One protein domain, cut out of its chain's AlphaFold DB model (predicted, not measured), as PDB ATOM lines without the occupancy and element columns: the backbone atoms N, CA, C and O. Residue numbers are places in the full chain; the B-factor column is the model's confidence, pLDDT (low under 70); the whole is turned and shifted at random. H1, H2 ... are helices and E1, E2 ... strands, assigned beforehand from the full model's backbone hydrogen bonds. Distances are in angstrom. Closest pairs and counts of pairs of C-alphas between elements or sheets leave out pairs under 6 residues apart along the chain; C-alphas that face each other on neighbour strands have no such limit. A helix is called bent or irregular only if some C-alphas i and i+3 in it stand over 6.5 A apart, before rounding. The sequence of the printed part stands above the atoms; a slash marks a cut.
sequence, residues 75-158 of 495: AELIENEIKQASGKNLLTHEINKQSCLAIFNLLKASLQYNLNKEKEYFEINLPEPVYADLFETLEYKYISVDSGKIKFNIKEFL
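What this domain is: This is residues 75 to 158 of the 495 residues of a protein of Legionella septentrionalis (UniProt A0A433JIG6). A twisted sheet of four antiparallel strands, E1 to E4, is joined at one side by a helical hairpin, H1 and H2, and the short helix H3. H3 packs on the E3 and E4 part of the sheet, H1 only grazes the sheet, and H2, off the sheet, touches both of these helices; H4 is a short turn at the end of E4. The printed part has 84 residues, with four named helices and four named strands in the order H1 H2 E1 E2 H3 E3 E4 H4, and the class is mixed, helices and strands. The sheet runs E1, E2, E4, E3. The whole is compact, with a radius of gyration of the C-alphas of 12.1 A, yet elongated in outline, spanning 38 by 25 by 22 A.

How they stand to each other: H1, residues 75 to 84, and H2, residues 93 to 110, form a helical hairpin: they touch, closest at the C-alphas of Ala 75 and Lys 108, 6.2 A, at a shallow tilt of 2 degrees, opposite ways. H2 is irregular, but only just: C-alphas 106 and 109 are 6.9 A apart. E1, residues 113 to 116, and E2, residues 121 to 125, form an antiparallel hairpin, with N 116 and O 121 at 2.8 A. H3, residues 130 to 135, touches residues 96 to 100 of H2 alone, closest at the C-alphas of Cys 100 and Phe 135, 6.0 A, at a steep tilt of 56 degrees. E3, residues 143 to 146, and E4, residues 149 to 153, form another antiparallel hairpin, with N 151 and O 144 at 2.8 A. E2 and E4 are antiparallel too, with N 124 and O 150 at 2.8 A. H3 is on the sheet at a height over the sheet of 8.5 A and lies, only just, over E3, with 3 of its C-alphas falling there. E2, H3 and E3 make a split strand-helix-strand unit, two strands running the same way with E4 between them, and its crossover is right-handed. H1 only grazes the sheet with residues 77 to 82, as does H4, residues 154 to 158, with residues 154 to 157. Every O i to N i+4 pair is within hydrogen-bond range in H1 and H4, against 12 of 14 in H2 and 1 of 2 in H3.

Where its parts are: H1 begins at C-alpha 75, (-39.588, 9.236, 0.467), and is 14.2 A long. H2, the longest helix, measures 26.2 A from C-alpha 93, (-56.384, 12.006, -12.131). E1 is 9.5 A, E2 12.3 A, H3 9.4 A, E3 10.0 A and E4 12.5 A long. H4, 6.0 A, ends at C-alpha 158, (-44.870, -5.558, 4.869).

The domain as a whole: The two C-alphas farthest apart are those of Leu 91 and Glu 118, 38.4 A. The printed part has no cut, no link is long, and no printed residue has a pLDDT under 70.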
ATOM      1  N   ALA A  75     -39.255   8.359   1.578       92.75
ATOM      2  CA  ALA A  75     -39.588   9.236   0.467       92.75
ATOM      3  C   ALA A  75     -39.850   8.457  -0.830       92.75
ATOM      4  O   ALA A  75     -40.845   8.714  -1.500       92.75
ATOM      5  N   GLU A  76     -39.011   7.469  -1.151       94.25
ATOM      6  CA  GLU A  76     -39.198   6.602  -2.322       94.25
ATOM      7  C   GLU A  76     -40.465   5.748  -2.220       94.25
ATOM      8  O   GLU A  76     -41.152   5.547  -3.221       94.25
ATOM      9  N   LEU A  77     -40.798   5.263  -1.017       94.44
ATOM     10  CA  LEU A  77     -42.040   4.522  -0.788       94.44
ATOM     11  C   LEU A  77     -43.269   5.397  -1.055       94.44
ATOM     12  O   LEU A  77     -44.173   4.970  -1.770       94.44
ATOM     13  N   ILE A  78     -43.281   6.629  -0.541       94.44
ATOM     14  CA  ILE A  78     -44.383   7.570  -0.772       94.44
ATOM     15  C   ILE A  78     -44.453   7.986  -2.242       94.44
ATOM     16  O   ILE A  78     -45.533   8.005  -2.824       94.44
ATOM     17  N   GLU A  79     -43.314   8.283  -2.869       95.12
ATOM     18  CA  GLU A  79     -43.265   8.651  -4.284       95.12
ATOM     19  C   GLU A  79     -43.815   7.526  -5.173       95.12
ATOM     20  O   GLU A  79     -44.577   7.792  -6.105       95.12
ATOM     21  N   ASN A  80     -43.476   6.269  -4.872       95.00
ATOM     22  CA  ASN A  80     -44.023   5.113  -5.578       95.00
ATOM     23  C   ASN A  80     -45.529   4.952  -5.358       95.00
ATOM     24  O   ASN A  80     -46.236   4.689  -6.328       95.00
ATOM     25  N   GLU A  81     -46.030   5.168  -4.141       95.19
ATOM     26  CA  GLU A  81     -47.474   5.157  -3.885       95.19
ATOM     27  C   GLU A  81     -48.191   6.253  -4.678       95.19
ATOM     28  O   GLU A  81     -49.188   5.965  -5.327       95.19
ATOM     29  N   ILE A  82     -47.663   7.482  -4.737       95.12
ATOM     30  CA  ILE A  82     -48.248   8.551  -5.567       95.12
ATOM     31  C   ILE A  82     -48.211   8.167  -7.055       95.12
ATOM     32  O   ILE A  82     -49.182   8.378  -7.783       95.12
ATOM     33  N   LYS A  83     -47.118   7.555  -7.529       94.50
ATOM     34  CA  LYS A  83     -47.001   7.069  -8.915       94.50
ATOM     35  C   LYS A  83     -47.969   5.932  -9.246       94.50
ATOM     36  O   LYS A  83     -48.286   5.761 -10.423       94.50
ATOM     37  N   GLN A  84     -48.418   5.160  -8.265       93.75
ATOM     38  CA  GLN A  84     -49.330   4.026  -8.459       93.75
ATOM     39  C   GLN A  84     -50.772   4.331  -8.041       93.75
ATOM     40  O   GLN A  84     -51.659   3.530  -8.325       93.75
ATOM     41  N   ALA A  85     -51.006   5.478  -7.403       93.00
ATOM     42  CA  ALA A  85     -52.309   5.889  -6.915       93.00
ATOM     43  C   ALA A  85     -53.341   5.970  -8.043       93.00
ATOM     44  O   ALA A  85     -53.019   6.368  -9.166       93.00
ATOM     45  N   SER A  86     -54.590   5.643  -7.725       88.12
ATOM     46  CA  SER A  86     -55.742   5.878  -8.592       88.12
ATOM     47  C   SER A  86     -56.362   7.246  -8.302       88.12
ATOM     48  O   SER A  86     -56.193   7.825  -7.231       88.12
ATOM     49  N   GLY A  87     -57.062   7.814  -9.282       78.88
ATOM     50  CA  GLY A  87     -57.762   9.084  -9.110       78.88
ATOM     51  C   GLY A  87     -59.217   8.863  -8.739       78.88
ATOM     52  O   GLY A  87     -59.901   8.084  -9.399       78.88
ATOM     53  N   LYS A  88     -59.723   9.636  -7.774       75.12
ATOM     54  CA  LYS A  88     -61.165   9.688  -7.470       75.12
ATOM     55  C   LYS A  88     -61.992  10.208  -8.654       75.12
ATOM     56  O   LYS A  88     -63.169   9.893  -8.789       75.12
ATOM     57  N   ASN A  89     -61.366  11.004  -9.523       78.69
ATOM     58  CA  ASN A  89     -61.938  11.496 -10.772       78.69
ATOM     59  C   ASN A  89     -60.985  11.196 -11.938       78.69
ATOM     60  O   ASN A  89     -59.868  11.709 -11.987       78.69
ATOM     61  N   LEU A  90     -61.449  10.392 -12.897       75.12
ATOM     62  CA  LEU A  90     -60.678   9.966 -14.070       75.12
ATOM     63  C   LEU A  90     -60.221  11.132 -14.963       75.12
ATOM     64  O   LEU A  90     -59.169  11.031 -15.587       75.12
ATOM     65  N   LEU A  91     -60.971  12.240 -15.013       80.06
ATOM     66  CA  LEU A  91     -60.659  13.386 -15.880       80.06
ATOM     67  C   LEU A  91     -59.505  14.243 -15.347       80.06
ATOM     68  O   LEU A  91     -58.788  14.862 -16.128       80.06
ATOM     69  N   THR A  92     -59.326  14.287 -14.027       85.12
ATOM     70  CA  THR A  92     -58.294  15.104 -13.369       85.12
ATOM     71  C   THR A  92     -57.195  14.266 -12.725       85.12
ATOM     72  O   THR A  92     -56.233  14.828 -12.213       85.12
ATOM     73  N   HIS A  93     -57.297  12.935 -12.789       88.62
ATOM     74  CA  HIS A  93     -56.384  12.006 -12.131       88.62
ATOM     75  C   HIS A  93     -54.908  12.301 -12.424       88.62
ATOM     76  O   HIS A  93     -54.129  12.474 -11.489       88.62
ATOM     77  N   GLU A  94     -54.530  12.396 -13.700       88.94
ATOM     78  CA  GLU A  94     -53.126  12.594 -14.069       88.94
ATOM     79  C   GLU A  94     -52.618  13.972 -13.615       88.94
ATOM     80  O   GLU A  94     -51.515  14.083 -13.092       88.94
ATOM     81  N   ILE A  95     -53.451  15.016 -13.708       90.81
ATOM     82  CA  ILE A  95     -53.107  16.362 -13.218       90.81
ATOM     83  C   ILE A  95     -52.900  16.340 -11.699       90.81
ATOM     84  O   ILE A  95     -51.911  16.877 -11.199       90.81
ATOM     85  N   ASN A  96     -53.802  15.689 -10.964       91.81
ATOM     86  CA  ASN A  96     -53.726  15.562  -9.511       91.81
ATOM     87  C   ASN A  96     -52.479  14.783  -9.085       91.81
ATOM     88  O   ASN A  96     -51.777  15.185  -8.161       91.81
ATOM     89  N   LYS A  97     -52.156  13.708  -9.807       94.06
ATOM     90  CA  LYS A  97     -50.960  12.893  -9.602       94.06
ATOM     91  C   LYS A  97     -49.676  13.685  -9.816       94.06
ATOM     92  O   LYS A  97     -48.814  13.690  -8.938       94.06
ATOM     93  N   GLN A  98     -49.565  14.404 -10.932       93.50
ATOM     94  CA  GLN A  98     -48.411  15.264 -11.204       93.50
ATOM     95  C   GLN A  98     -48.295  16.395 -10.174       93.50
ATOM     96  O   GLN A  98     -47.194  16.704  -9.727       93.50
ATOM     97  N   SER A  99     -49.422  16.960  -9.732       93.12
ATOM     98  CA  SER A  99     -49.452  17.986  -8.681       93.12
ATOM     99  C   SER A  99     -48.954  17.437  -7.341       93.12
ATOM    100  O   SER A  99     -48.089  18.048  -6.715       93.12
ATOM    101  N   CYS A 100     -49.425  16.255  -6.927       93.94
ATOM    102  CA  CYS A 100     -48.948  15.581  -5.717       93.94
ATOM    103  C   CYS A 100     -47.447  15.284  -5.798       93.94
ATOM    104  O   CYS A 100     -46.725  15.556  -4.843       93.94
ATOM    105  N   LEU A 101     -46.953  14.784  -6.938       95.25
ATOM    106  CA  LEU A 101     -45.522  14.537  -7.149       95.25
ATOM    107  C   LEU A 101     -44.697  15.826  -7.109       95.25
ATOM    108  O   LEU A 101     -43.611  15.836  -6.533       95.25
ATOM    109  N   ALA A 102     -45.193  16.909  -7.710       94.00
ATOM    110  CA  ALA A 102     -44.515  18.198  -7.709       94.00
ATOM    111  C   ALA A 102     -44.377  18.744  -6.283       94.00
ATOM    112  O   ALA A 102     -43.266  19.067  -5.863       94.00
ATOM    113  N   ILE A 103     -45.472  18.772  -5.514       91.56
ATOM    114  CA  ILE A 103     -45.438  19.217  -4.117       91.56
ATOM    115  C   ILE A 103     -44.572  18.279  -3.275       91.56
ATOM    116  O   ILE A 103     -43.690  18.740  -2.556       91.56
ATOM    117  N   PHE A 104     -44.746  16.962  -3.398       93.44
ATOM    118  CA  PHE A 104     -43.957  15.997  -2.635       93.44
ATOM    119  C   PHE A 104     -42.450  16.127  -2.898       93.44
ATOM    120  O   PHE A 104     -41.652  16.063  -1.963       93.44
ATOM    121  N   ASN A 105     -42.044  16.393  -4.143       92.12
ATOM    122  CA  ASN A 105     -40.644  16.632  -4.489       92.12
ATOM    123  C   ASN A 105     -40.042  17.866  -3.805       92.12
ATOM    124  O   ASN A 105     -38.836  17.874  -3.559       92.12
ATOM    125  N   LEU A 106     -40.853  18.877  -3.485       89.44
ATOM    126  CA  LEU A 106     -40.421  20.029  -2.688       89.44
ATOM    127  C   LEU A 106     -40.310  19.662  -1.203       89.44
ATOM    128  O   LEU A 106     -39.376  20.086  -0.529       89.44
ATOM    129  N   LEU A 107     -41.234  18.836  -0.706       87.19
ATOM    130  CA  LEU A 107     -41.299  18.436   0.700       87.19
ATOM    131  C   LEU A 107     -40.241  17.396   1.090       87.19
ATOM    132  O   LEU A 107     -39.825  17.352   2.249       87.19
ATOM    133  N   LYS A 108     -39.789  16.554   0.149       86.00
ATOM    134  CA  LYS A 108     -38.974  15.369   0.463       86.00
ATOM    135  C   LYS A 108     -37.661  15.667   1.187       86.00
ATOM    136  O   LYS A 108     -37.207  14.848   1.978       86.00
ATOM    137  N   ALA A 109     -37.071  16.839   0.945       78.94
ATOM    138  CA  ALA A 109     -35.815  17.256   1.565       78.94
ATOM    139  C   ALA A 109     -35.954  17.585   3.065       78.94
ATOM    140  O   ALA A 109     -34.964  17.544   3.791       78.94
ATOM    141  N   SER A 110     -37.166  17.894   3.532       77.62
ATOM    142  CA  SER A 110     -37.462  18.284   4.915       77.62
ATOM    143  C   SER A 110     -38.411  17.312   5.623       77.62
ATOM    144  O   SER A 110     -39.011  17.674   6.635       77.62
ATOM    145  N   LEU A 111     -38.585  16.097   5.092       78.12
ATOM    146  CA  LEU A 111     -39.478  15.096   5.674       78.12
ATOM    147  C   LEU A 111     -39.013  14.705   7.078       78.12
ATOM    148  O   LEU A 111     -38.015  14.006   7.253       78.12
ATOM    149  N   GLN A 112     -39.790  15.116   8.073       81.19
ATOM    150  CA  GLN A 112     -39.717  14.577   9.421       81.19
ATOM    151  C   GLN A 112     -40.833  13.555   9.590       81.19
ATOM    152  O   GLN A 112     -41.988  13.818   9.250       81.19
ATOM    153  N   TYR A 113     -40.483  12.389  10.116       85.81
ATOM    154  CA  TYR A 113     -41.432  11.317  10.355       85.81
ATOM    155  C   TYR A 113     -41.176  10.661  11.703       85.81
ATOM    156  O   TYR A 113     -40.040  10.589  12.166       85.81
ATOM    157  N   ASN A 114     -42.245  10.140  12.298       85.25
ATOM    158  CA  ASN A 114     -42.187   9.315  13.497       85.25
ATOM    159  C   ASN A 114     -42.900   7.991  13.229       85.25
ATOM    160  O   ASN A 114     -43.972   7.970  12.625       85.25
ATOM    161  N   LEU A 115     -42.318   6.882  13.687       84.69
ATOM    162  CA  LEU A 115     -42.982   5.583  13.646       84.69
ATOM    163  C   LEU A 115     -43.899   5.447  14.864       84.69
ATOM    164  O   LEU A 115     -43.433   5.353  16.001       84.69
ATOM    165  N   ASN A 116     -45.205   5.380  14.627       84.12
ATOM    166  CA  ASN A 116     -46.156   4.917  15.626       84.12
ATOM    167  C   ASN A 116     -46.015   3.392  15.749       84.12
ATOM    168  O   ASN A 116     -46.547   2.658  14.919       84.12
ATOM    169  N   LYS A 117     -45.257   2.919  16.747       71.81
ATOM    170  CA  LYS A 117     -44.914   1.493  16.914       71.81
ATOM    171  C   LYS A 117     -46.141   0.597  17.140       71.81
ATOM    172  O   LYS A 117     -46.149  -0.535  16.676       71.81
ATOM    173  N   GLU A 118     -47.181   1.103  17.805       70.94
ATOM    174  CA  GLU A 118     -48.400   0.333  18.099       70.94
ATOM    175  C   GLU A 118     -49.272   0.136  16.861       70.94
ATOM    176  O   GLU A 118     -49.770  -0.959  16.597       70.94
ATOM    177  N   LYS A 119     -49.481   1.218  16.107       78.81
ATOM    178  CA  LYS A 119     -50.336   1.197  14.918       78.81
ATOM    179  C   LYS A 119     -49.579   0.842  13.642       78.81
ATOM    180  O   LYS A 119     -50.216   0.590  12.626       78.81
ATOM    181  N   GLU A 120     -48.249   0.827  13.705       81.81
ATOM    182  CA  GLU A 120     -47.342   0.578  12.588       81.81
ATOM    183  C   GLU A 120     -47.599   1.527  11.404       81.81
ATOM    184  O   GLU A 120     -47.723   1.109  10.249       81.81
ATOM    185  N   TYR A 121     -47.666   2.828  11.710       90.69
ATOM    186  CA  TYR A 121     -47.692   3.899  10.713       90.69
ATOM    187  C   TYR A 121     -46.451   4.772  10.836       90.69
ATOM    188  O   TYR A 121     -46.103   5.202  11.937       90.69
ATOM    189  N   PHE A 122     -45.839   5.111   9.705       91.38
ATOM    190  CA  PHE A 122     -44.996   6.299   9.649       91.38
ATOM    191  C   PHE A 122     -45.899   7.518   9.505       91.38
ATOM    192  O   PHE A 122     -46.596   7.665   8.501       91.38
ATOM    193  N   GLU A 123     -45.901   8.372  10.522       92.25
ATOM    194  CA  GLU A 123     -46.624   9.638  10.512       92.25
ATOM    195  C   GLU A 123     -45.687  10.749  10.046       92.25
ATOM    196  O   GLU A 123     -44.660  11.011  10.675       92.25
ATOM    197  N   ILE A 124     -46.056  11.403   8.949       90.62
ATOM    198  CA  ILE A 124     -45.340  12.527   8.351       90.62
ATOM    199  C   ILE A 124     -46.217  13.767   8.479       90.62
ATOM    200  O   ILE A 124     -47.337  13.793   7.968       90.62
ATOM    201  N   ASN A 125     -45.702  14.805   9.132       89.25
ATOM    202  CA  ASN A 125     -46.402  16.084   9.216       89.25
ATOM    203  C   ASN A 125     -46.211  16.864   7.914       89.25
ATOM    204  O   ASN A 125     -45.081  17.043   7.453       89.25
ATOM    205  N   LEU A 126     -47.309  17.346   7.335       88.44
ATOM    206  CA  LEU A 126     -47.244  18.312   6.248       88.44
ATOM    207  C   LEU A 126     -46.961  19.704   6.835       88.44
ATOM    208  O   LEU A 126     -47.455  20.004   7.922       88.44
ATOM    209  N   PRO A 127     -46.190  20.567   6.146       88.06
ATOM    210  CA  PRO A 127     -45.895  21.906   6.661       88.06
ATOM    211  C   PRO A 127     -47.142  22.768   6.857       88.06
ATOM    212  O   PRO A 127     -47.201  23.553   7.791       88.06
ATOM    213  N   GLU A 128     -48.130  22.596   5.978       86.38
ATOM    214  CA  GLU A 128     -49.408  23.295   6.018       86.38
ATOM    215  C   GLU A 128     -50.544  22.279   5.826       86.38
ATOM    216  O   GLU A 128     -50.443  21.431   4.928       86.38
ATOM    217  N   PRO A 129     -51.644  22.362   6.603       85.00
ATOM    218  CA  PRO A 129     -52.774  21.440   6.480       85.00
ATOM    219  C   PRO A 129     -53.386  21.399   5.076       85.00
ATOM    220  O   PRO A 129     -53.836  20.343   4.651       85.00
ATOM    221  N   VAL A 130     -53.331  22.508   4.328       86.69
ATOM    222  CA  VAL A 130     -53.872  22.616   2.958       86.69
ATOM    223  C   VAL A 130     -53.229  21.637   1.969       86.69
ATOM    224  O   VAL A 130     -53.836  21.273   0.965       86.69
ATOM    225  N   TYR A 131     -52.003  21.170   2.235       89.06
ATOM    226  CA  TYR A 131     -51.388  20.151   1.387       89.06
ATOM    227  C   TYR A 131     -52.097  18.798   1.507       89.06
ATOM    228  O   TYR A 131     -52.060  18.030   0.547       89.06
ATOM    229  N   ALA A 132     -52.754  18.508   2.637       90.44
ATOM    230  CA  ALA A 132     -53.493  17.262   2.835       90.44
ATOM    231  C   ALA A 132     -54.613  17.120   1.802       90.44
ATOM    232  O   ALA A 132     -54.689  16.085   1.145       90.44
ATOM    233  N   ASP A 133     -55.380  18.192   1.576       89.38
ATOM    234  CA  ASP A 133     -56.484  18.230   0.611       89.38
ATOM    235  C   ASP A 133     -56.029  17.813  -0.793       89.38
ATOM    236  O   ASP A 133     -56.744  17.105  -1.504       89.38
ATOM    237  N   LEU A 134     -54.812  18.209  -1.193       89.81
ATOM    238  CA  LEU A 134     -54.249  17.804  -2.476       89.81
ATOM    239  C   LEU A 134     -53.946  16.302  -2.503       89.81
ATOM    240  O   LEU A 134     -54.339  15.624  -3.454       89.81
ATOM    241  N   PHE A 135     -53.269  15.770  -1.484       92.25
ATOM    242  CA  PHE A 135     -52.964  14.339  -1.430       92.25
ATOM    243  C   PHE A 135     -54.241  13.492  -1.341       92.25
ATOM    244  O   PHE A 135     -54.282  12.417  -1.936       92.25
ATOM    245  N   GLU A 136     -55.303  13.982  -0.700       92.12
ATOM    246  CA  GLU A 136     -56.614  13.324  -0.616       92.12
ATOM    247  C   GLU A 136     -57.365  13.235  -1.953       92.12
ATOM    248  O   GLU A 136     -58.352  12.498  -2.058       92.12
ATOM    249  N   THR A 137     -56.917  13.939  -2.997       90.81
ATOM    250  CA  THR A 137     -57.499  13.812  -4.345       90.81
ATOM    251  C   THR A 137     -57.192  12.470  -5.020       90.81
ATOM    252  O   THR A 137     -57.836  12.117  -6.018       90.81
ATOM    253  N   LEU A 138     -56.230  11.719  -4.481       92.75
ATOM    254  CA  LEU A 138     -55.823  10.399  -4.943       92.75
ATOM    255  C   LEU A 138     -56.233   9.316  -3.935       92.75
ATOM    256  O   LEU A 138     -56.454   9.581  -2.753       92.75
ATOM    257  N   GLU A 139     -56.331   8.084  -4.418       92.44
ATOM    258  CA  GLU A 139     -56.515   6.883  -3.611       92.44
ATOM    259  C   GLU A 139     -55.230   6.061  -3.637       92.44
ATOM    260  O   GLU A 139     -54.719   5.709  -4.702       92.44
ATOM    261  N   TYR A 140     -54.708   5.768  -2.451       94.25
ATOM    262  CA  TYR A 140     -53.464   5.031  -2.271       94.25
ATOM    263  C   TYR A 140     -53.740   3.675  -1.648       94.25
ATOM    264  O   TYR A 140     -54.758   3.471  -0.987       94.25
ATOM    265  N   LYS A 141     -52.786   2.763  -1.813       94.38
ATOM    266  CA  LYS A 141     -52.883   1.433  -1.232       94.38
ATOM    267  C   LYS A 141     -52.412   1.427   0.216       94.38
ATOM    268  O   LYS A 141     -53.088   0.871   1.070       94.38
ATOM    269  N   TYR A 142     -51.273   2.061   0.495       94.81
ATOM    270  CA  TYR A 142     -50.676   2.071   1.836       94.81
ATOM    271  C   TYR A 142     -50.672   3.446   2.497       94.81
ATOM    272  O   TYR A 142     -50.235   3.565   3.637       94.81
ATOM    273  N   ILE A 143     -51.125   4.497   1.817       95.00
ATOM    274  CA  ILE A 143     -51.170   5.845   2.386       95.00
ATOM    275  C   ILE A 143     -52.599   6.197   2.785       95.00
ATOM    276  O   ILE A 143     -53.536   6.063   2.006       95.00
ATOM    277  N   SER A 144     -52.740   6.725   3.996       93.81
ATOM    278  CA  SER A 144     -53.910   7.504   4.393       93.81
ATOM    279  C   SER A 144     -53.482   8.932   4.702       93.81
ATOM    280  O   SER A 144     -52.359   9.178   5.144       93.81
ATOM    281  N   VAL A 145     -54.375   9.877   4.444       91.62
ATOM    282  CA  VAL A 145     -54.165  11.296   4.726       91.62
ATOM    283  C   VAL A 145     -55.246  11.717   5.708       91.62
ATOM    284  O   VAL A 145     -56.400  11.321   5.561       91.62
ATOM    285  N   ASP A 146     -54.845  12.401   6.774       85.19
ATOM    286  CA  ASP A 146     -55.756  12.854   7.824       85.19
ATOM    287  C   ASP A 146     -55.117  14.008   8.600       85.19
ATOM    288  O   ASP A 146     -53.959  13.912   9.017       85.19
ATOM    289  N   SER A 147     -55.884  15.077   8.829       79.81
ATOM    290  CA  SER A 147     -55.548  16.155   9.765       79.81
ATOM    291  C   SER A 147     -54.153  16.764   9.541       79.81
ATOM    292  O   SER A 147     -53.385  16.949  10.487       79.81
ATOM    293  N   GLY A 148     -53.790  17.042   8.282       86.44
ATOM    294  CA  GLY A 148     -52.481  17.616   7.938       86.44
ATOM    295  C   GLY A 148     -51.310  16.625   7.990       86.44
ATOM    296  O   GLY A 148     -50.153  17.045   8.003       86.44
ATOM    297  N   LYS A 149     -51.573  15.313   8.029       90.12
ATOM    298  CA  LYS A 149     -50.542  14.269   8.049       90.12
ATOM    299  C   LYS A 149     -50.699  13.286   6.901       90.12
ATOM    300  O   LYS A 149     -51.810  12.881   6.569       90.12
ATOM    301  N   ILE A 150     -49.567  12.816   6.383       92.81
ATOM    302  CA  ILE A 150     -49.486  11.593   5.579       92.81
ATOM    303  C   ILE A 150     -49.150  10.445   6.536       92.81
ATOM    304  O   ILE A 150     -48.179  10.520   7.288       92.81
ATOM    305  N   LYS A 151     -49.951   9.381   6.524       94.69
ATOM    306  CA  LYS A 151     -49.749   8.164   7.316       94.69
ATOM    307  C   LYS A 151     -49.454   7.008   6.367       94.69
ATOM    308  O   LYS A 151     -50.351   6.542   5.666       94.69
ATOM    309  N   PHE A 152     -48.211   6.535   6.353       94.62
ATOM    310  CA  PHE A 152     -47.821   5.362   5.572       94.62
ATOM    311  C   PHE A 152     -47.981   4.091   6.414       94.62
ATOM    312  O   PHE A 152     -47.321   3.934   7.443       94.62
ATOM    313  N   ASN A 153     -48.858   3.192   5.977       93.38
ATOM    314  CA  ASN A 153     -49.181   1.917   6.606       93.38
ATOM    315  C   ASN A 153     -48.070   0.892   6.351       93.38
ATOM    316  O   ASN A 153     -48.147   0.070   5.432       93.38
ATOM    317  N   ILE A 154     -47.024   0.920   7.183       90.62
ATOM    318  CA  ILE A 154     -45.945  -0.066   7.071       90.62
ATOM    319  C   ILE A 154     -46.451  -1.475   7.417       90.62
ATOM    320  O   ILE A 154     -45.892  -2.468   6.946       90.62
ATOM    321  N   LYS A 155     -47.567  -1.593   8.157       88.56
ATOM    322  CA  LYS A 155     -48.242  -2.877   8.359       88.56
ATOM    323  C   LYS A 155     -48.623  -3.528   7.042       88.56
ATOM    324  O   LYS A 155     -48.139  -4.602   6.690       88.56
ATOM    325  N   GLU A 156     -49.485  -2.866   6.303       89.81
ATOM    326  CA  GLU A 156     -50.052  -3.436   5.093       89.81
ATOM    327  C   GLU A 156     -49.005  -3.644   3.996       89.81
ATOM    328  O   GLU A 156     -49.017  -4.687   3.343       89.81
ATOM    329  N   PHE A 157     -48.037  -2.727   3.882       91.25
ATOM    330  CA  PHE A 157     -46.898  -2.879   2.979       91.25
ATOM    331  C   PHE A 157     -46.114  -4.172   3.262       91.25
ATOM    332  O   PHE A 157     -45.940  -5.004   2.373       91.25
ATOM    333  N   LEU A 158     -45.692  -4.395   4.512       88.25
ATOM    334  CA  LEU A 158     -44.870  -5.558   4.869       88.25
ATOM    335  C   LEU A 158     -45.597  -6.898   4.700       88.25
ATOM    336  O   LEU A 158     -44.953  -7.909   4.434       88.25
TER     337      LEU A 158